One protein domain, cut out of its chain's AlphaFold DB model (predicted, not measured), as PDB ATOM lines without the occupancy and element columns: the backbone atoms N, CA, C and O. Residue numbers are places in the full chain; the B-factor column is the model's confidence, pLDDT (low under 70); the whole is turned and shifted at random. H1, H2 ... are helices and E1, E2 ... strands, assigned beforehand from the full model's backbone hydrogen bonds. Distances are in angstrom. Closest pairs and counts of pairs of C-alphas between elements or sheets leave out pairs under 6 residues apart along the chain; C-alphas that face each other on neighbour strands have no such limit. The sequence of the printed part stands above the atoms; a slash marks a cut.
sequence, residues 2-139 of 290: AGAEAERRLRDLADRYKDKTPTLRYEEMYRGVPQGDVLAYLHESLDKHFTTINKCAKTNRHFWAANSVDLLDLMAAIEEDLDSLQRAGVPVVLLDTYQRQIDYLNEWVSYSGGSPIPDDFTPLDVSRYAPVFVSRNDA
ATOM      1  N   ALA A   2      11.140 -65.476  28.253       60.19
ATOM      2  CA  ALA A   2      10.996 -64.044  27.928       60.19
ATOM      3  C   ALA A   2       9.649 -63.392  28.339       60.19
ATOM      4  O   ALA A   2       9.644 -62.271  28.833       60.19
ATOM      5  N   GLY A   3       8.513 -64.095  28.205       69.19
ATOM      6  CA  GLY A   3       7.195 -63.547  28.577       69.19
ATOM      7  C   GLY A   3       7.005 -63.299  30.082       69.19
ATOM      8  O   GLY A   3       6.487 -62.260  30.472       69.19
ATOM      9  N   ALA A   4       7.505 -64.200  30.936       79.06
ATOM     10  CA  ALA A   4       7.374 -64.069  32.392       79.06
ATOM     11  C   ALA A   4       8.196 -62.894  32.953       79.06
ATOM     12  O   ALA A   4       7.812 -62.260  33.935       79.06
ATOM     13  N   GLU A   5       9.327 -62.591  32.315       82.56
ATOM     14  CA  GLU A   5      10.192 -61.473  32.689       82.56
ATOM     15  C   GLU A   5       9.602 -60.121  32.253       82.56
ATOM     16  O   GLU A   5       9.689 -59.145  32.995       82.56
ATOM     17  N   ALA A   6       8.952 -60.070  31.085       82.19
ATOM     18  CA  ALA A   6       8.226 -58.891  30.613       82.19
ATOM     19  C   ALA A   6       7.019 -58.561  31.513       82.19
ATOM     20  O   ALA A   6       6.871 -57.427  31.961       82.19
ATOM     21  N   GLU A   7       6.204 -59.560  31.861       85.00
ATOM     22  CA  GLU A   7       5.061 -59.386  32.772       85.00
ATOM     23  C   GLU A   7       5.477 -58.960  34.183       85.00
ATOM     24  O   GLU A   7       4.741 -58.247  34.866       85.00
ATOM     25  N   ARG A   8       6.642 -59.413  34.657       88.31
ATOM     26  CA  ARG A   8       7.190 -58.966  35.939       88.31
ATOM     27  C   ARG A   8       7.541 -57.479  35.897       88.31
ATOM     28  O   ARG A   8       7.077 -56.747  36.758       88.31
ATOM     29  N   ARG A   9       8.262 -57.024  34.866       87.75
ATOM     30  CA  ARG A   9       8.616 -55.601  34.698       87.75
ATOM     31  C   ARG A   9       7.391 -54.690  34.655       87.75
ATOM     32  O   ARG A   9       7.383 -53.653  35.304       87.75
ATOM     33  N   LEU A  10       6.347 -55.090  33.925       87.88
ATOM     34  CA  LEU A  10       5.105 -54.313  33.840       87.88
ATOM     35  C   LEU A  10       4.367 -54.225  35.180       87.88
ATOM     36  O   LEU A  10       3.764 -53.196  35.470       87.88
ATOM     37  N   ARG A  11       4.411 -55.287  35.994       89.12
ATOM     38  CA  ARG A  11       3.843 -55.276  37.349       89.12
ATOM     39  C   ARG A  11       4.652 -54.402  38.295       89.12
ATOM     40  O   ARG A  11       4.063 -53.557  38.949       89.12
ATOM     41  N   ASP A  12       5.974 -54.555  38.300       89.62
ATOM     42  CA  ASP A  12       6.870 -53.754  39.141       89.62
ATOM     43  C   ASP A  12       6.707 -52.248  38.835       89.62
ATOM     44  O   ASP A  12       6.678 -51.422  39.748       89.62
ATOM     45  N   LEU A  13       6.526 -51.895  37.555       90.56
ATOM     46  CA  LEU A  13       6.212 -50.531  37.125       90.56
ATOM     47  C   LEU A  13       4.838 -50.069  37.633       90.56
ATOM     48  O   LEU A  13       4.739 -49.008  38.241       90.56
ATOM     49  N   ALA A  14       3.780 -50.853  37.422       89.25
ATOM     50  CA  ALA A  14       2.441 -50.496  37.893       89.25
ATOM     51  C   ALA A  14       2.396 -50.324  39.425       89.25
ATOM     52  O   ALA A  14       1.797 -49.373  39.925       89.25
ATOM     53  N   ASP A  15       3.090 -51.185  40.170       91.56
ATOM     54  CA  ASP A  15       3.171 -51.129  41.632       91.56
ATOM     55  C   ASP A  15       3.892 -49.869  42.134       91.56
ATOM     56  O   ASP A  15       3.499 -49.314  43.164       91.56
ATOM     57  N   ARG A  16       4.902 -49.378  41.400       91.94
ATOM     58  CA  ARG A  16       5.619 -48.122  41.697       91.94
ATOM     59  C   ARG A  16       4.684 -46.905  41.675       91.94
ATOM     60  O   ARG A  16       4.875 -45.970  42.452       91.94
ATOM     61  N   TYR A  17       3.660 -46.932  40.821       94.44
ATOM     62  CA  TYR A  17       2.741 -45.813  40.583       94.44
ATOM     63  C   TYR A  17       1.304 -46.054  41.067       94.44
ATOM     64  O   TYR A  17       0.455 -45.190  40.879       94.44
ATOM     65  N   LYS A  18       1.014 -47.177  41.733       89.69
ATOM     66  CA  LYS A  18      -0.350 -47.580  42.134       89.69
ATOM     67  C   LYS A  18      -1.126 -46.541  42.958       89.69
ATOM     68  O   LYS A  18      -2.346 -46.468  42.863       89.69
ATOM     69  N   ASP A  19      -0.419 -45.745  43.761       91.38
ATOM     70  CA  ASP A  19      -1.003 -44.730  44.649       91.38
ATOM     71  C   ASP A  19      -1.011 -43.330  44.005       91.38
ATOM     72  O   ASP A  19      -1.320 -42.324  44.648       91.38
ATOM     73  N   LYS A  20      -0.620 -43.237  42.729       91.94
ATOM     74  CA  LYS A  20      -0.566 -41.997  41.963       91.94
ATOM     75  C   LYS A  20      -1.786 -41.915  41.057       91.94
ATOM     76  O   LYS A  20      -1.969 -42.742  40.174       91.94
ATOM     77  N   THR A  21      -2.605 -40.889  41.258       89.81
ATOM     78  CA  THR A  21      -3.808 -40.671  40.449       89.81
ATOM     79  C   THR A  21      -3.622 -39.430  39.580       89.81
ATOM     80  O   THR A  21      -3.590 -38.318  40.122       89.81
ATOM     81  N   PRO A  22      -3.454 -39.581  38.255       90.75
ATOM     82  CA  PRO A  22      -3.505 -38.450  37.344       90.75
ATOM     83  C   PRO A  22      -4.911 -37.843  37.315       90.75
ATOM     84  O   PRO A  22      -5.910 -38.442  37.698       90.75
ATOM     85  N   THR A  23      -5.005 -36.605  36.864       92.06
ATOM     86  CA  THR A  23      -6.285 -35.951  36.618       92.06
ATOM     87  C   THR A  23      -6.956 -36.554  35.387       92.06
ATOM     88  O   THR A  23      -6.289 -36.919  34.416       92.06
ATOM     89  N   LEU A  24      -8.295 -36.549  35.382       89.69
ATOM     90  CA  LEU A  24      -9.124 -37.098  34.298       89.69
ATOM     91  C   LEU A  24      -8.672 -36.649  32.899       89.69
ATOM     92  O   LEU A  24      -8.716 -37.410  31.940       89.69
ATOM     93  N   ARG A  25      -8.192 -35.408  32.779       88.06
ATOM     94  CA  ARG A  25      -7.690 -34.860  31.516       88.06
ATOM     95  C   ARG A  25      -6.513 -35.654  30.946       88.06
ATOM     96  O   ARG A  25      -6.468 -35.837  29.735       88.06
ATOM     97  N   TYR A  26      -5.556 -36.063  31.775       90.06
ATOM     98  CA  TYR A  26      -4.411 -36.852  31.317       90.06
ATOM     99  C   TYR A  26      -4.812 -38.319  31.152       90.06
ATOM    100  O   TYR A  26      -4.440 -38.918  30.150       90.06
ATOM    101  N   GLU A  27      -5.658 -38.866  32.031       89.88
ATOM    102  CA  GLU A  27      -6.226 -40.218  31.864       89.88
ATOM    103  C   GLU A  27      -6.901 -40.396  30.495       89.88
ATOM    104  O   GLU A  27      -6.691 -41.391  29.802       89.88
ATOM    105  N   GLU A  28      -7.680 -39.404  30.055       82.19
ATOM    106  CA  GLU A  28      -8.344 -39.432  28.751       82.19
ATOM    107  C   GLU A  28      -7.369 -39.473  27.569       82.19
ATOM    108  O   GLU A  28      -7.679 -40.112  26.562       82.19
ATOM    109  N   MET A  29      -6.190 -38.848  27.682       83.38
ATOM    110  CA  MET A  29      -5.177 -38.849  26.615       83.38
ATOM    111  C   MET A  29      -4.526 -40.218  26.413       83.38
ATOM    112  O   MET A  29      -4.095 -40.522  25.302       83.38
ATOM    113  N   TYR A  30      -4.454 -41.028  27.469       85.62
ATOM    114  CA  TYR A  30      -3.783 -42.332  27.470       85.62
ATOM    115  C   TYR A  30      -4.758 -43.508  27.581       85.62
ATOM    116  O   TYR A  30      -4.349 -44.653  27.781       85.62
ATOM    117  N   ARG A  31      -6.061 -43.259  27.411       82.88
ATOM    118  CA  ARG A  31      -7.087 -44.302  27.457       82.88
ATOM    119  C   ARG A  31      -6.805 -45.382  26.409       82.88
ATOM    120  O   ARG A  31      -6.764 -45.109  25.213       82.88
ATOM    121  N   GLY A  32      -6.676 -46.625  26.866       76.44
ATOM    122  CA  GLY A  32      -6.398 -47.774  25.999       76.44
ATOM    123  C   GLY A  32      -4.925 -47.932  25.604       76.44
ATOM    124  O   GLY A  32      -4.605 -48.850  24.853       76.44
ATOM    125  N   VAL A  33      -4.027 -47.086  26.119       80.44
ATOM    126  CA  VAL A  33      -2.576 -47.256  25.985       80.44
ATOM    127  C   VAL A  33      -2.087 -48.214  27.085       80.44
ATOM    128  O   VAL A  33      -2.484 -48.056  28.243       80.44
ATOM    129  N   PRO A  34      -1.237 -49.213  26.777       81.19
ATOM    130  CA  PRO A  34      -0.615 -50.049  27.801       81.19
ATOM    131  C   PRO A  34       0.139 -49.196  28.829       81.19
ATOM    132  O   PRO A  34       0.930 -48.340  28.443       81.19
ATOM    133  N   GLN A  35      -0.102 -49.439  30.123       89.56
ATOM    134  CA  GLN A  35       0.434 -48.619  31.225       89.56
ATOM    135  C   GLN A  35       0.012 -47.136  31.148       89.56
ATOM    136  O   GLN A  35       0.723 -46.250  31.617       89.56
ATOM    137  N   GLY A  36      -1.159 -46.858  30.560       88.19
ATOM    138  CA  GLY A  36      -1.663 -45.505  30.327       88.19
ATOM    139  C   GLY A  36      -1.771 -44.641  31.583       88.19
ATOM    140  O   GLY A  36      -1.461 -43.457  31.510       88.19
ATOM    141  N   ASP A  37      -2.114 -45.219  32.737       91.19
ATOM    142  CA  ASP A  37      -2.213 -44.480  34.005       91.19
ATOM    143  C   ASP A  37      -0.841 -43.969  34.477       91.19
ATOM    144  O   ASP A  37      -0.707 -42.821  34.907       91.19
ATOM    145  N   VAL A  38       0.206 -44.787  34.307       94.56
ATOM    146  CA  VAL A  38       1.598 -44.405  34.589       94.56
ATOM    147  C   VAL A  38       2.025 -43.274  33.657       94.56
ATOM    148  O   VAL A  38       2.486 -42.230  34.115       94.56
ATOM    149  N   LEU A  39       1.810 -43.437  32.347       94.62
ATOM    150  CA  LEU A  39       2.165 -42.425  31.345       94.62
ATOM    151  C   LEU A  39       1.406 -41.106  31.557       94.62
ATOM    152  O   LEU A  39       1.983 -40.029  31.396       94.62
ATOM    153  N   ALA A  40       0.135 -41.177  31.955       94.12
ATOM    154  CA  ALA A  40      -0.686 -40.023  32.300       94.12
ATOM    155  C   ALA A  40      -0.127 -39.279  33.519       94.12
ATOM    156  O   ALA A  40       0.002 -38.054  33.477       94.12
ATOM    157  N   TYR A  41       0.256 -40.005  34.573       96.81
ATOM    158  CA  TYR A  41       0.869 -39.416  35.762       96.81
ATOM    159  C   TYR A  41       2.218 -38.759  35.458       96.81
ATOM    160  O   TYR A  41       2.464 -37.631  35.896       96.81
ATOM    161  N   LEU A  42       3.080 -39.428  34.689       96.81
ATOM    162  CA  LEU A  42       4.385 -38.891  34.296       96.81
ATOM    163  C   LEU A  42       4.231 -37.617  33.453       96.81
ATOM    164  O   LEU A  42       4.905 -36.620  33.715       96.81
ATOM    165  N   HIS A  43       3.297 -37.613  32.496       96.81
ATOM    166  CA  HIS A  43       3.018 -36.449  31.651       96.81
ATOM    167  C   HIS A  43       2.491 -35.279  32.484       96.81
ATOM    168  O   HIS A  43       3.003 -34.164  32.382       96.81
ATOM    169  N   GLU A  44       1.517 -35.520  33.363       97.06
ATOM    170  CA  GLU A  44       0.994 -34.470  34.235       97.06
ATOM    171  C   GLU A  44       2.072 -33.902  35.168       97.06
ATOM    172  O   GLU A  44       2.118 -32.693  35.409       97.06
ATOM    173  N   SER A  45       2.938 -34.764  35.699       97.31
ATOM    174  CA  SER A  45       4.014 -34.356  36.604       97.31
ATOM    175  C   SER A  45       5.029 -33.463  35.888       97.31
ATOM    176  O   SER A  45       5.353 -32.387  36.399       97.31
ATOM    177  N   LEU A  46       5.441 -33.823  34.667       97.38
ATOM    178  CA  LEU A  46       6.296 -32.976  33.831       97.38
ATOM    179  C   LEU A  46       5.655 -31.611  33.573       97.38
ATOM    180  O   LEU A  46       6.268 -30.574  33.829       97.38
ATOM    181  N   ASP A  47       4.395 -31.601  33.140       97.06
ATOM    182  CA  ASP A  47       3.664 -30.374  32.828       97.06
ATOM    183  C   ASP A  47       3.548 -29.438  34.040       97.06
ATOM    184  O   ASP A  47       3.626 -28.210  33.897       97.06
ATOM    185  N   LYS A  48       3.391 -29.996  35.248       96.94
ATOM    186  CA  LYS A  48       3.381 -29.232  36.506       96.94
ATOM    187  C   LYS A  48       4.724 -28.556  36.763       96.94
ATOM    188  O   LYS A  48       4.742 -27.359  37.078       96.94
ATOM    189  N   HIS A  49       5.834 -29.273  36.598       98.00
ATOM    190  CA  HIS A  49       7.166 -28.687  36.752       98.00
ATOM    191  C   HIS A  49       7.442 -27.638  35.675       98.00
ATOM    192  O   HIS A  49       7.827 -26.519  36.018       98.00
ATOM    193  N   PHE A  50       7.141 -27.919  34.405       97.56
ATOM    194  CA  PHE A  50       7.339 -26.975  33.298       97.56
ATOM    195  C   PHE A  50       6.542 -25.687  33.516       97.56
ATOM    196  O   PHE A  50       7.071 -24.579  33.409       97.56
ATOM    197  N   THR A  51       5.275 -25.814  33.917       97.00
ATOM    198  CA  THR A  51       4.423 -24.670  34.264       97.00
ATOM    199  C   THR A  51       4.996 -23.871  35.436       97.00
ATOM    200  O   THR A  51       4.952 -22.637  35.424       97.00
ATOM    201  N   THR A  52       5.556 -24.550  36.438       97.12
ATOM    202  CA  THR A  52       6.166 -23.907  37.607       97.12
ATOM    203  C   THR A  52       7.443 -23.158  37.231       97.12
ATOM    204  O   THR A  52       7.573 -21.990  37.593       97.12
ATOM    205  N   ILE A  53       8.334 -23.760  36.442       96.75
ATOM    206  CA  ILE A  53       9.556 -23.113  35.939       96.75
ATOM    207  C   ILE A  53       9.199 -21.887  35.098       96.75
ATOM    208  O   ILE A  53       9.715 -20.797  35.344       96.75
ATOM    209  N   ASN A  54       8.237 -22.016  34.181       96.19
ATOM    210  CA  ASN A  54       7.736 -20.900  33.374       96.19
ATOM    211  C   ASN A  54       7.189 -19.746  34.225       96.19
ATOM    212  O   ASN A  54       7.275 -18.581  33.829       96.19
ATOM    213  N   LYS A  55       6.608 -20.051  35.390       95.25
ATOM    214  CA  LYS A  55       6.165 -19.044  36.358       95.25
ATOM    215  C   LYS A  55       7.360 -18.408  37.072       95.25
ATOM    216  O   LYS A  55       7.439 -17.183  37.088       95.25
ATOM    217  N   CYS A  56       8.294 -19.206  37.594       93.69
ATOM    218  CA  CYS A  56       9.518 -18.729  38.246       93.69
ATOM    219  C   CYS A  56      10.324 -17.794  37.345       93.69
ATOM    220  O   CYS A  56      10.715 -16.714  37.786       93.69
ATOM    221  N   ALA A  57      10.501 -18.158  36.072       93.25
ATOM    222  CA  ALA A  57      11.223 -17.367  35.078       93.25
ATOM    223  C   ALA A  57      10.664 -15.942  34.937       93.25
ATOM    224  O   ALA A  57      11.416 -14.997  34.711       93.25
ATOM    225  N   LYS A  58       9.347 -15.771  35.125       91.75
ATOM    226  CA  LYS A  58       8.668 -14.468  35.068       91.75
ATOM    227  C   LYS A  58       8.717 -13.688  36.379       91.75
ATOM    228  O   LYS A  58       8.530 -12.477  36.350       91.75
ATOM    229  N   THR A  59       8.887 -14.359  37.519       91.25
ATOM    230  CA  THR A  59       8.728 -13.733  38.841       91.25
ATOM    231  C   THR A  59      10.042 -13.508  39.574       91.25
ATOM    232  O   THR A  59      10.304 -12.396  40.012       91.25
ATOM    233  N   ASN A  60      10.841 -14.556  39.761       90.06
ATOM    234  CA  ASN A  60      12.007 -14.544  40.657       90.06
ATOM    235  C   ASN A  60      13.257 -15.186  40.040       90.06
ATOM    236  O   ASN A  60      14.305 -15.177  40.677       90.06
ATOM    237  N   ARG A  61      13.144 -15.741  38.823       92.00
ATOM    238  CA  ARG A  61      14.214 -16.403  38.062       92.00
ATOM    239  C   ARG A  61      14.949 -17.490  38.853       92.00
ATOM    240  O   ARG A  61      16.125 -17.756  38.623       92.00
ATOM    241  N   HIS A  62      14.243 -18.138  39.775       94.31
ATOM    242  CA  HIS A  62      14.814 -19.175  40.618       94.31
ATOM    243  C   HIS A  62      13.811 -20.306  40.837       94.31
ATOM    244  O   HIS A  62      12.670 -20.084  41.255       94.31
ATOM    245  N   PHE A  63      14.243 -21.527  40.553       93.69
ATOM    246  CA  PHE A  63      13.479 -22.742  40.786       93.69
ATOM    247  C   PHE A  63      13.916 -23.366  42.117       93.69
ATOM    248  O   PHE A  63      15.099 -23.581  42.360       93.69
ATOM    249  N   TRP A  64      12.963 -23.562  43.028       93.00
ATOM    250  CA  TRP A  64      13.255 -23.924  44.418       93.00
ATOM    251  C   TRP A  64      13.844 -25.330  44.559       93.00
ATOM    252  O   TRP A  64      13.381 -26.253  43.900       93.00
ATOM    253  N   ALA A  65      14.767 -25.496  45.512       90.25
ATOM    254  CA  ALA A  65      15.520 -26.733  45.745       90.25
ATOM    255  C   ALA A  65      14.666 -28.010  45.806       90.25
ATOM    256  O   ALA A  65      14.996 -28.974  45.130       90.25
ATOM    257  N   ALA A  66      13.561 -28.010  46.561       90.81
ATOM    258  CA  ALA A  66      12.684 -29.182  46.646       90.81
ATOM    259  C   ALA A  66      12.106 -29.566  45.272       90.81
ATOM    260  O   ALA A  66      12.205 -30.712  44.860       90.81
ATOM    261  N   ASN A  67      11.614 -28.581  44.512       93.12
ATOM    262  CA  ASN A  67      11.072 -28.827  43.177       93.12
ATOM    263  C   ASN A  67      12.160 -29.207  42.158       93.12
ATOM    264  O   ASN A  67      11.853 -29.900  41.192       93.12
ATOM    265  N   SER A  68      13.396 -28.723  42.337       94.44
ATOM    266  CA  SER A  68      14.547 -29.110  41.513       94.44
ATOM    267  C   SER A  68      14.885 -30.584  41.689       94.44
ATOM    268  O   SER A  68      15.072 -31.277  40.695       94.44
ATOM    269  N   VAL A  69      14.918 -31.058  42.937       94.75
ATOM    270  CA  VAL A  69      15.143 -32.474  43.256       94.75
ATOM    271  C   VAL A  69      14.005 -33.326  42.699       94.75
ATOM    272  O   VAL A  69      14.270 -34.238  41.926       94.75
ATOM    273  N   ASP A  70      12.752 -32.958  42.986       95.56
ATOM    274  CA  ASP A  70      11.574 -33.691  42.502       95.56
ATOM    275  C   ASP A  70      11.555 -33.820  40.966       95.56
ATOM    276  O   ASP A  70      11.201 -34.867  40.426       95.56
ATOM    277  N   LEU A  71      11.949 -32.761  40.247       96.88
ATOM    278  CA  LEU A  71      12.021 -32.772  38.786       96.88
ATOM    279  C   LEU A  71      13.139 -33.684  38.266       96.88
ATOM    280  O   LEU A  71      12.915 -34.415  37.304       96.88
ATOM    281  N   LEU A  72      14.327 -33.645  38.874       96.06
ATOM    282  CA  LEU A  72      15.442 -34.504  38.472       96.06
ATOM    283  C   LEU A  72      15.117 -35.983  38.712       96.06
ATOM    284  O   LEU A  72      15.333 -36.803  37.819       96.06
ATOM    285  N   ASP A  73      14.511 -36.302  39.857       95.69
ATOM    286  CA  ASP A  73      14.042 -37.654  40.173       95.69
ATOM    287  C   ASP A  73      12.975 -38.115  39.169       95.69
ATOM    288  O   ASP A  73      13.017 -39.248  38.687       95.69
ATOM    289  N   LEU A  74      12.046 -37.230  38.790       97.38
ATOM    290  CA  LEU A  74      11.039 -37.516  37.767       97.38
ATOM    291  C   LEU A  74      11.666 -37.770  36.389       97.38
ATOM    292  O   LEU A  74      11.266 -38.709  35.705       97.38
ATOM    293  N   MET A  75      12.619 -36.941  35.960       97.12
ATOM    294  CA  MET A  75      13.297 -37.092  34.666       97.12
ATOM    295  C   MET A  75      14.074 -38.412  34.598       97.12
ATOM    296  O   MET A  75      13.971 -39.123  33.598       97.12
ATOM    297  N   ALA A  76      14.770 -38.780  35.678       95.38
ATOM    298  CA  ALA A  76      15.455 -40.065  35.791       95.38
ATOM    299  C   ALA A  76      14.471 -41.250  35.792       95.38
ATOM    300  O   ALA A  76      14.701 -42.244  35.103       95.38
ATOM    301  N   ALA A  77      13.349 -41.131  36.510       95.19
ATOM    302  CA  ALA A  77      12.306 -42.156  36.524       95.19
ATOM    303  C   ALA A  77      11.701 -42.372  35.130       95.19
ATOM    304  O   ALA A  77      11.511 -43.511  34.718       95.19
ATOM    305  N   ILE A  78      11.459 -41.301  34.365       96.06
ATOM    306  CA  ILE A  78      10.961 -41.400  32.986       96.06
ATOM    307  C   ILE A  78      11.934 -42.184  32.102       96.06
ATOM    308  O   ILE A  78      11.495 -43.039  31.335       96.06
ATOM    309  N   GLU A  79      13.235 -41.916  32.198       93.88
ATOM    310  CA  GLU A  79      14.244 -42.642  31.423       93.88
ATOM    311  C   GLU A  79      14.252 -44.143  31.770       93.88
ATOM    312  O   GLU A  79      14.178 -44.989  30.872       93.88
ATOM    313  N   GLU A  80      14.259 -44.483  33.064       94.00
ATOM    314  CA  GLU A  80      14.230 -45.870  33.551       94.00
ATOM    315  C   GLU A  80      12.937 -46.601  33.148       94.00
ATOM    316  O   GLU A  80      12.963 -47.761  32.718       94.00
ATOM    317  N   ASP A  81      11.794 -45.930  33.275       94.56
ATOM    318  CA  ASP A  81      10.484 -46.503  32.988       94.56
ATOM    319  C   ASP A  81      10.301 -46.734  31.483       94.56
ATOM    320  O   ASP A  81       9.779 -47.778  31.082       94.56
ATOM    321  N   LEU A  82      10.777 -45.819  30.629       91.62
ATOM    322  CA  LEU A  82      10.753 -46.003  29.174       91.62
ATOM    323  C   LEU A  82      11.654 -47.165  28.726       91.62
ATOM    324  O   LEU A  82      11.224 -47.966  27.890       91.62
ATOM    325  N   ASP A  83      12.852 -47.322  29.300       90.69
ATOM    326  CA  ASP A  83      13.705 -48.497  29.044       90.69
ATOM    327  C   ASP A  83      13.024 -49.792  29.520       90.69
ATOM    328  O   ASP A  83      12.989 -50.796  28.800       90.69
ATOM    329  N   SER A  84      12.400 -49.767  30.700       90.75
ATOM    330  CA  SER A  84      11.670 -50.910  31.261       90.75
ATOM    331  C   SER A  84      10.492 -51.337  30.384       90.75
ATOM    332  O   SER A  84      10.335 -52.530  30.098       90.75
ATOM    333  N   LEU A  85       9.695 -50.377  29.904       90.19
ATOM    334  CA  LEU A  85       8.595 -50.599  28.960       90.19
ATOM    335  C   LEU A  85       9.109 -51.167  27.635       90.19
ATOM    336  O   LEU A  85       8.579 -52.173  27.149       90.19
ATOM    337  N   GLN A  86      10.183 -50.595  27.085       88.31
ATOM    338  CA  GLN A  86      10.797 -51.074  25.848       88.31
ATOM    339  C   GLN A  86      11.265 -52.530  25.981       88.31
ATOM    340  O   GLN A  86      10.964 -53.356  25.114       88.31
ATOM    341  N   ARG A  87      11.943 -52.885  27.079       87.56
ATOM    342  CA  ARG A  87      12.377 -54.268  27.361       87.56
ATOM    343  C   ARG A  87      11.214 -55.227  27.601       87.56
ATOM    344  O   ARG A  87      11.352 -56.420  27.339       87.56
ATOM    345  N   ALA A  88      10.077 -54.727  28.078       87.94
ATOM    346  CA  ALA A  88       8.843 -55.495  28.221       87.94
ATOM    347  C   ALA A  88       8.055 -55.643  26.904       87.94
ATOM    348  O   ALA A  88       6.994 -56.266  26.896       87.94
ATOM    349  N   GLY A  89       8.557 -55.104  25.786       84.25
ATOM    350  CA  GLY A  89       7.891 -55.178  24.485       84.25
ATOM    351  C   GLY A  89       6.752 -54.171  24.313       84.25
ATOM    352  O   GLY A  89       5.924 -54.344  23.421       84.25
ATOM    353  N   VAL A  90       6.708 -53.125  25.142       85.25
ATOM    354  CA  VAL A  90       5.782 -51.993  25.033       85.25
ATOM    355  C   VAL A  90       6.569 -50.809  24.467       85.25
ATOM    356  O   VAL A  90       7.248 -50.102  25.210       85.25
ATOM    357  N   PRO A  91       6.561 -50.600  23.139       78.75
ATOM    358  CA  PRO A  91       7.452 -49.638  22.522       78.75
ATOM    359  C   PRO A  91       6.852 -48.238  22.655       78.75
ATOM    360  O   PRO A  91       6.134 -47.791  21.770       78.75
ATOM    361  N   VAL A  92       7.125 -47.552  23.759       85.38
ATOM    362  CA  VAL A  92       6.697 -46.168  24.011       85.38
ATOM    363  C   VAL A  92       7.917 -45.254  23.958       85.38
ATOM    364  O   VAL A  92       9.005 -45.638  24.378       85.38
ATOM    365  N   VAL A  93       7.751 -44.062  23.394       87.25
ATOM    366  CA  VAL A  93       8.786 -43.025  23.308       87.25
ATOM    367  C   VAL A  93       8.216 -41.678  23.737       87.25
ATOM    368  O   VAL A  93       7.019 -41.431  23.579       87.25
ATOM    369  N   LEU A  94       9.071 -40.804  24.264       89.31
ATOM    370  CA  LEU A  94       8.736 -39.407  24.527       89.31
ATOM    371  C   LEU A  94       8.843 -38.592  23.227       89.31
ATOM    372  O   LEU A  94       9.739 -38.831  22.419       89.31
ATOM    373  N   LEU A  95       7.939 -37.632  23.011       85.44
ATOM    374  CA  LEU A  95       8.025 -36.709  21.876       85.44
ATOM    375  C   LEU A  95       9.343 -35.925  21.908       85.44
ATOM    376  O   LEU A  95       9.709 -35.372  22.945       85.44
ATOM    377  N   ASP A  96       9.990 -35.775  20.750       81.44
ATOM    378  CA  ASP A  96      11.251 -35.032  20.598       81.44
ATOM    379  C   ASP A  96      11.205 -33.622  21.200       81.44
ATOM    380  O   ASP A  96      12.199 -33.131  21.730       81.44
ATOM    381  N   THR A  97      10.055 -32.950  21.118       81.50
ATOM    382  CA  THR A  97       9.870 -31.619  21.706       81.50
ATOM    383  C   THR A  97       9.989 -31.644  23.226       81.50
ATOM    384  O   THR A  97      10.548 -30.721  23.804       81.50
ATOM    385  N   TYR A  98       9.505 -32.692  23.889       91.75
ATOM    386  CA  TYR A  98       9.670 -32.877  25.330       91.75
ATOM    387  C   TYR A  98      11.074 -33.372  25.676       91.75
ATOM    388  O   TYR A  98      11.656 -32.876  26.636       91.75
ATOM    389  N   GLN A  99      11.648 -34.267  24.866       91.69
ATOM    390  CA  GLN A  99      13.014 -34.750  25.079       91.69
ATOM    391  C   GLN A  99      14.025 -33.596  25.070       91.69
ATOM    392  O   GLN A  99      14.768 -33.437  26.028       91.69
ATOM    393  N   ARG A 100      13.982 -32.709  24.066       89.31
ATOM    394  CA  ARG A 100      14.890 -31.546  24.000       89.31
ATOM    395  C   ARG A 100      14.747 -30.599  25.191       89.31
ATOM    396  O   ARG A 100      15.715 -29.963  25.588       89.31
ATOM    397  N   GLN A 101      13.540 -30.475  25.739       95.38
ATOM    398  CA  GLN A 101      13.294 -29.653  26.924       95.38
ATOM    399  C   GLN A 101      13.873 -30.296  28.186       95.38
ATOM    400  O   GLN A 101      14.457 -29.588  28.999       95.38
ATOM    401  N   ILE A 102      13.751 -31.618  28.335       95.38
ATOM    402  CA  ILE A 102      14.412 -32.390  29.400       95.38
ATOM    403  C   ILE A 102      15.934 -32.252  29.281       95.38
ATOM    404  O   ILE A 102      16.591 -31.940  30.271       95.38
ATOM    405  N   ASP A 103      16.486 -32.401  28.077       94.06
ATOM    406  CA  ASP A 103      17.924 -32.257  27.829       94.06
ATOM    407  C   ASP A 103      18.412 -30.857  28.226       94.06
ATOM    408  O   ASP A 103      19.379 -30.731  28.971       94.06
ATOM    409  N   TYR A 104      17.688 -29.807  27.824       94.62
ATOM    410  CA  TYR A 104      17.979 -28.430  28.226       94.62
ATOM    411  C   TYR A 104      17.900 -28.221  29.747       94.62
ATOM    412  O   TYR A 104      18.720 -27.511  30.325       94.62
ATOM    413  N   LEU A 105      16.922 -28.827  30.425       95.88
ATOM    414  CA  LEU A 105      16.787 -28.732  31.882       95.88
ATOM    415  C   LEU A 105      17.946 -29.415  32.618       95.88
ATOM    416  O   LEU A 105      18.412 -28.888  33.630       95.88
ATOM    417  N   ASN A 106      18.450 -30.533  32.094       94.00
ATOM    418  CA  ASN A 106      19.610 -31.234  32.652       94.00
ATOM    419  C   ASN A 106      20.892 -30.385  32.653       94.00
ATOM    420  O   ASN A 106      21.802 -30.666  33.429       94.00
ATOM    421  N   GLU A 107      20.978 -29.337  31.829       94.62
ATOM    422  CA  GLU A 107      22.162 -28.471  31.772       94.62
ATOM    423  C   GLU A 107      22.296 -27.545  32.991       94.62
ATOM    424  O   GLU A 107      23.404 -27.104  33.303       94.62
ATOM    425  N   TRP A 108      21.196 -27.228  33.687       94.69
ATOM    426  CA  TRP A 108      21.204 -26.194  34.732       94.69
ATOM    427  C   TRP A 108      20.387 -26.511  35.992       94.69
ATOM    428  O   TRP A 108      20.555 -25.827  37.008       94.69
ATOM    429  N   VAL A 109      19.515 -27.524  35.989       95.31
ATOM    430  CA  VAL A 109      18.794 -27.939  37.203       95.31
ATOM    431  C   VAL A 109      19.734 -28.720  38.131       95.31
ATOM    432  O   VAL A 109      20.427 -29.636  37.705       95.31
ATOM    433  N   SER A 110      19.759 -28.361  39.419       93.25
ATOM    434  CA  SER A 110      20.682 -28.917  40.419       93.25
ATOM    435  C   SER A 110      19.950 -29.602  41.579       93.25
ATOM    436  O   SER A 110      18.950 -29.087  42.082       93.25
ATOM    437  N   TYR A 111      20.518 -30.708  42.078       90.12
ATOM    438  CA  TYR A 111      20.081 -31.399  43.304       90.12
ATOM    439  C   TYR A 111      20.303 -30.585  44.591       90.12
ATOM    440  O   TYR A 111      19.796 -30.943  45.652       90.12
ATOM    441  N   SER A 112      21.089 -29.506  44.542       86.38
ATOM    442  CA  SER A 112      21.442 -28.718  45.726       86.38
ATOM    443  C   SER A 112      21.307 -27.219  45.482       86.38
ATOM    444  O   SER A 112      21.622 -26.726  44.401       86.38
ATOM    445  N   GLY A 113      20.838 -26.491  46.501       79.38
ATOM    446  CA  GLY A 113      20.810 -25.023  46.504       79.38
ATOM    447  C   GLY A 113      19.730 -24.361  45.640       79.38
ATOM    448  O   GLY A 113      19.706 -23.135  45.564       79.38
ATOM    449  N   GLY A 114      18.828 -25.137  45.030       86.31
ATOM    450  CA  GLY A 114      17.896 -24.624  44.022       86.31
ATOM    451  C   GLY A 114      18.579 -24.398  42.677       86.31
ATOM    452  O   GLY A 114      19.792 -24.542  42.545       86.31
ATOM    453  N   SER A 115      17.788 -24.057  41.665       93.94
ATOM    454  CA  SER A 115      18.272 -23.918  40.292       93.94
ATOM    455  C   SER A 115      18.021 -22.492  39.789       93.94
ATOM    456  O   SER A 115      16.859 -22.102  39.618       93.94
ATOM    457  N   PRO A 116      19.069 -21.678  39.568       94.06
ATOM    458  CA  PRO A 116      18.909 -20.381  38.924       94.06
ATOM    459  C   PRO A 116      18.475 -20.581  37.467       94.06
ATOM    460  O   PRO A 116      19.031 -21.416  36.760       94.06
ATOM    461  N   ILE A 117      17.478 -19.820  37.022       94.25
ATOM    462  CA  ILE A 117      16.964 -19.923  35.652       94.25
ATOM    463  C   ILE A 117      17.858 -19.077  34.721       94.25
ATOM    464  O   ILE A 117      18.075 -17.902  35.038       94.25
ATOM    465  N   PRO A 118      18.350 -19.618  33.582       94.25
ATOM    466  CA  PRO A 118      19.226 -18.905  32.640       94.25
ATOM    467  C   PRO A 118      18.618 -17.624  32.053       94.25
ATOM    468  O   PRO A 118      17.407 -17.542  31.837       94.25
ATOM    469  N   ASP A 119      19.431 -16.596  31.799       89.25
ATOM    470  CA  ASP A 119      18.971 -15.284  31.292       89.25
ATOM    471  C   ASP A 119      18.312 -15.352  29.912       89.25
ATOM    472  O   ASP A 119      17.346 -14.632  29.653       89.25
ATOM    473  N   ASP A 120      18.758 -16.283  29.081       88.75
ATOM    474  CA  ASP A 120      18.229 -16.613  27.758       88.75
ATOM    475  C   ASP A 120      17.105 -17.668  27.784       88.75
ATOM    476  O   ASP A 120      16.707 -18.181  26.736       88.75
ATOM    477  N   PHE A 121      16.557 -17.977  28.966       93.06
ATOM    478  CA  PHE A 121      15.503 -18.975  29.128       93.06
ATOM    479  C   PHE A 121      14.294 -18.696  28.227       93.06
ATOM    480  O   PHE A 121      13.606 -17.674  28.344       93.06
ATOM    481  N   THR A 122      13.991 -19.668  27.368       89.44
ATOM    482  CA  THR A 122      12.767 -19.705  26.567       89.44
ATOM    483  C   THR A 122      11.711 -20.524  27.312       89.44
ATOM    484  O   THR A 122      12.032 -21.611  27.789       89.44
ATOM    485  N   PRO A 123      10.455 -20.040  27.436       92.81
ATOM    486  CA  PRO A 123       9.411 -20.790  28.118       92.81
ATOM    487  C   PRO A 123       9.219 -22.195  27.548       92.81
ATOM    488  O   PRO A 123       9.122 -22.368  26.337       92.81
ATOM    489  N   LEU A 124       9.106 -23.165  28.448       93.75
ATOM    490  CA  LEU A 124       8.871 -24.567  28.133       93.75
ATOM    491  C   LEU A 124       7.459 -24.758  27.562       93.75
ATOM    492  O   LEU A 124       6.477 -24.228  28.100       93.75
ATOM    493  N   ASP A 125       7.356 -25.542  26.500       87.69
ATOM    494  CA  ASP A 125       6.121 -25.968  25.868       87.69
ATOM    495  C   ASP A 125       5.402 -27.026  26.709       87.69
ATOM    496  O   ASP A 125       5.962 -28.055  27.080       87.69
ATOM    497  N   VAL A 126       4.114 -26.778  26.954       90.69
ATOM    498  CA  VAL A 126       3.220 -27.662  27.710       90.69
ATOM    499  C   VAL A 126       2.101 -28.141  26.784       90.69
ATOM    500  O   VAL A 126       1.234 -27.355  26.377       90.69
ATOM    501  N   SER A 127       2.107 -29.429  26.443       84.50
ATOM    502  CA  SER A 127       1.138 -30.078  25.561       84.50
ATOM    503  C   SER A 127      -0.219 -30.191  26.236       84.50
ATOM    504  O   SER A 127      -0.474 -31.032  27.093       84.50
ATOM    505  N   ARG A 128      -1.162 -29.334  25.829       74.88
ATOM    506  CA  ARG A 128      -2.442 -29.276  26.538       74.88
ATOM    507  C   ARG A 128      -3.466 -30.333  26.136       74.88
ATOM    508  O   ARG A 128      -4.383 -30.606  26.914       74.88
ATOM    509  N   TYR A 129      -3.356 -30.872  24.934       74.88
ATOM    510  CA  TYR A 129      -4.444 -31.627  24.310       74.88
ATOM    511  C   TYR A 129      -3.973 -32.908  23.624       74.88
ATOM    512  O   TYR A 129      -4.782 -33.571  22.983       74.88
ATOM    513  N   ALA A 130      -2.685 -33.235  23.722       77.06
ATOM    514  CA  ALA A 130      -2.102 -34.388  23.055       77.06
ATOM    515  C   ALA A 130      -1.165 -35.140  24.009       77.06
ATOM    516  O   ALA A 130      -0.455 -34.486  24.780       77.06
ATOM    517  N   PRO A 131      -1.134 -36.483  23.949       83.06
ATOM    518  CA  PRO A 131      -0.176 -37.274  24.707       83.06
ATOM    519  C   PRO A 131       1.253 -36.967  24.245       83.06
ATOM    520  O   PRO A 131       1.498 -36.735  23.061       83.06
ATOM    521  N   VAL A 132       2.194 -36.993  25.185       86.81
ATOM    522  CA  VAL A 132       3.629 -36.771  24.920       86.81
ATOM    523  C   VAL A 132       4.438 -38.060  24.955       86.81
ATOM    524  O   VAL A 132       5.575 -38.085  24.504       86.81
ATOM    525  N   PHE A 133       3.827 -39.136  25.447       90.69
ATOM    526  CA  PHE A 133       4.347 -40.489  25.325       90.69
ATOM    527  C   PHE A 133       3.536 -41.185  24.239       90.69
ATOM    528  O   PHE A 133       2.312 -41.268  24.336       90.69
ATOM    529  N   VAL A 134       4.197 -41.639  23.184       80.69
ATOM    530  CA  VAL A 134       3.547 -42.208  22.000       80.69
ATOM    531  C   VAL A 134       4.148 -43.564  21.668       80.69
ATOM    532  O   VAL A 134       5.301 -43.844  21.993       80.69
ATOM    533  N   SER A 135       3.375 -44.428  21.013       74.88
ATOM    534  CA  SER A 135       3.898 -45.703  20.524       74.88
ATOM    535  C   SER A 135       5.001 -45.461  19.488       74.88
ATOM    536  O   SER A 135       4.822 -44.681  18.555       74.88
ATOM    537  N   ARG A 136       6.131 -46.168  19.576       62.47
ATOM    538  CA  ARG A 136       7.213 -46.131  18.576       62.47
ATOM    539  C   ARG A 136       6.722 -46.573  17.191       62.47
ATOM    540  O   ARG A 136       7.257 -46.118  16.179       62.47
ATOM    541  N   ASN A 137       5.684 -47.415  17.148       53.03
ATOM    542  CA  ASN A 137       5.023 -47.829  15.906       53.03
ATOM    543  C   ASN A 137       4.155 -46.708  15.298       53.03
ATOM    544  O   ASN A 137       3.944 -46.712  14.090       53.03
ATOM    545  N   ASP A 138       3.729 -45.725  16.101       46.59
ATOM    546  CA  ASP A 138       3.132 -44.465  15.631       46.59
ATOM    547  C   ASP A 138       4.199 -43.376  15.375       46.59
ATOM    548  O   ASP A 138       3.930 -42.389  14.693       46.59
ATOM    549  N   ALA A 139       5.429 -43.562  15.878       40.34
ATOM    550  CA  ALA A 139       6.547 -42.623  15.749       40.34
ATOM    551  C   ALA A 139       7.469 -42.889  14.543       40.34
ATOM    552  O   ALA A 139       8.353 -42.084  14.254       40.34
TER     553      ALA A 139
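What this domain is: This is residues 2 to 139 of the 290 residues of the protein "Protein kinase family protein" of Nocardioides immobilis (UniProt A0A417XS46). A long helical hairpin, H3 and H4, makes the core, and H1 packs on the last part of H4 and carries the length on beyond it, which gives a loose, staggered bundle of three helices. H2 packs across the first part of H3, while on another side of the hairpin a small two-stranded sheet, E1 and E2, and the helix H5 cover it; the long link from H5 to E2 goes round the end where H3 turns into H4 and folds back along H3. You have 138 printed residues with six named helices and two named strands, in the order H1 H2 H3 H4 E1 H5 E2 H6; the sheet has the order E1 - E2, antiparallel, and the class is mostly helix. The whole is compact, with a radius of gyration of the C-alphas of 15.7 A, yet elongated in outline, spanning 49 by 30 by 26 A.

Where its parts are: Find C-alpha 2 at (10.996, -64.044, 27.928); from there H1, residues 2 to 17, runs 23.7 A to Tyr 17. Next comes the short helix H2, residues 24 to 29. Then look at C-alpha 36, at (-1.663, -45.505, 30.327), where H3, residues 36 to 59, starts its 34.5 A; it is the longest helix by residues. H4, residues 65 to 87, is 33.3 A long. After it you meet the strand E1, residues 92 to 94, and H5, residues 96 to 106, which is 15.2 A long. The strand E2, residues 133 to 135, is followed at once by H6, residues 136 to 139, which ends at C-alpha 139, (6.547, -42.623, 15.749).

How they stand to each other: Begin with the bundle H1 H3 H4, a group of helices side by side. H1 touches H4 with residues 6 to 13 alone, at a shallow tilt of 20 degrees, opposite ways; their closest C-alphas, those of Arg 9 and Ser 84, are 6.6 A apart. H3 and H4 are a helical hairpin and touch at a shallow tilt of 31 degrees, with the C-alphas of His 49 and Leu 71 closest at 6.7 A. H1 and H3 are close but not clearly touching, with the C-alphas of Tyr 17 and Val 38 closest at 6.3 A. H2 touches H3 at a steep tilt of 69 degrees, only just short of about perpendicular; the closest C-alphas, those of Tyr 26 and Ala 40, are 5.0 A apart. Helix packing is mostly aligned, but only just: two of these three touching pairs are at a shallow tilt. H5 is close to H4 but not clearly touching, with the C-alphas of Met 75 and Ile 102 closest at 7.1 A, and H3 and H5 are near each other. Between E1 and E2, find N 93 and O 134 at 2.8 A and N 134 and O 93 at 2.9 A, within hydrogen-bond range. The closest C-alphas of E1 and H4 are those of Val 92 and Leu 82, at 6.6 A. H6 is apart from H4, for instance. In H1 and H4 every O i to N i+4 pair is within hydrogen-bond range; H2 has 1 of 2, H3 19 of 20 and H5 6 of 7, and H6 is too short for such a pair.

The domain as a whole: The two C-alphas farthest apart, those of Ala 2 and Thr 59, are 51.5 A from each other. The printed part has no cut. The link from H5 to E2, residues 107 to 132, is long; within it, residues 115 to 116 pair antiparallel with residues 62 to 63. The mean pLDDT of the printed part is 88.9, and residues 2 to 3 and 136 to 139 of the model are under 70.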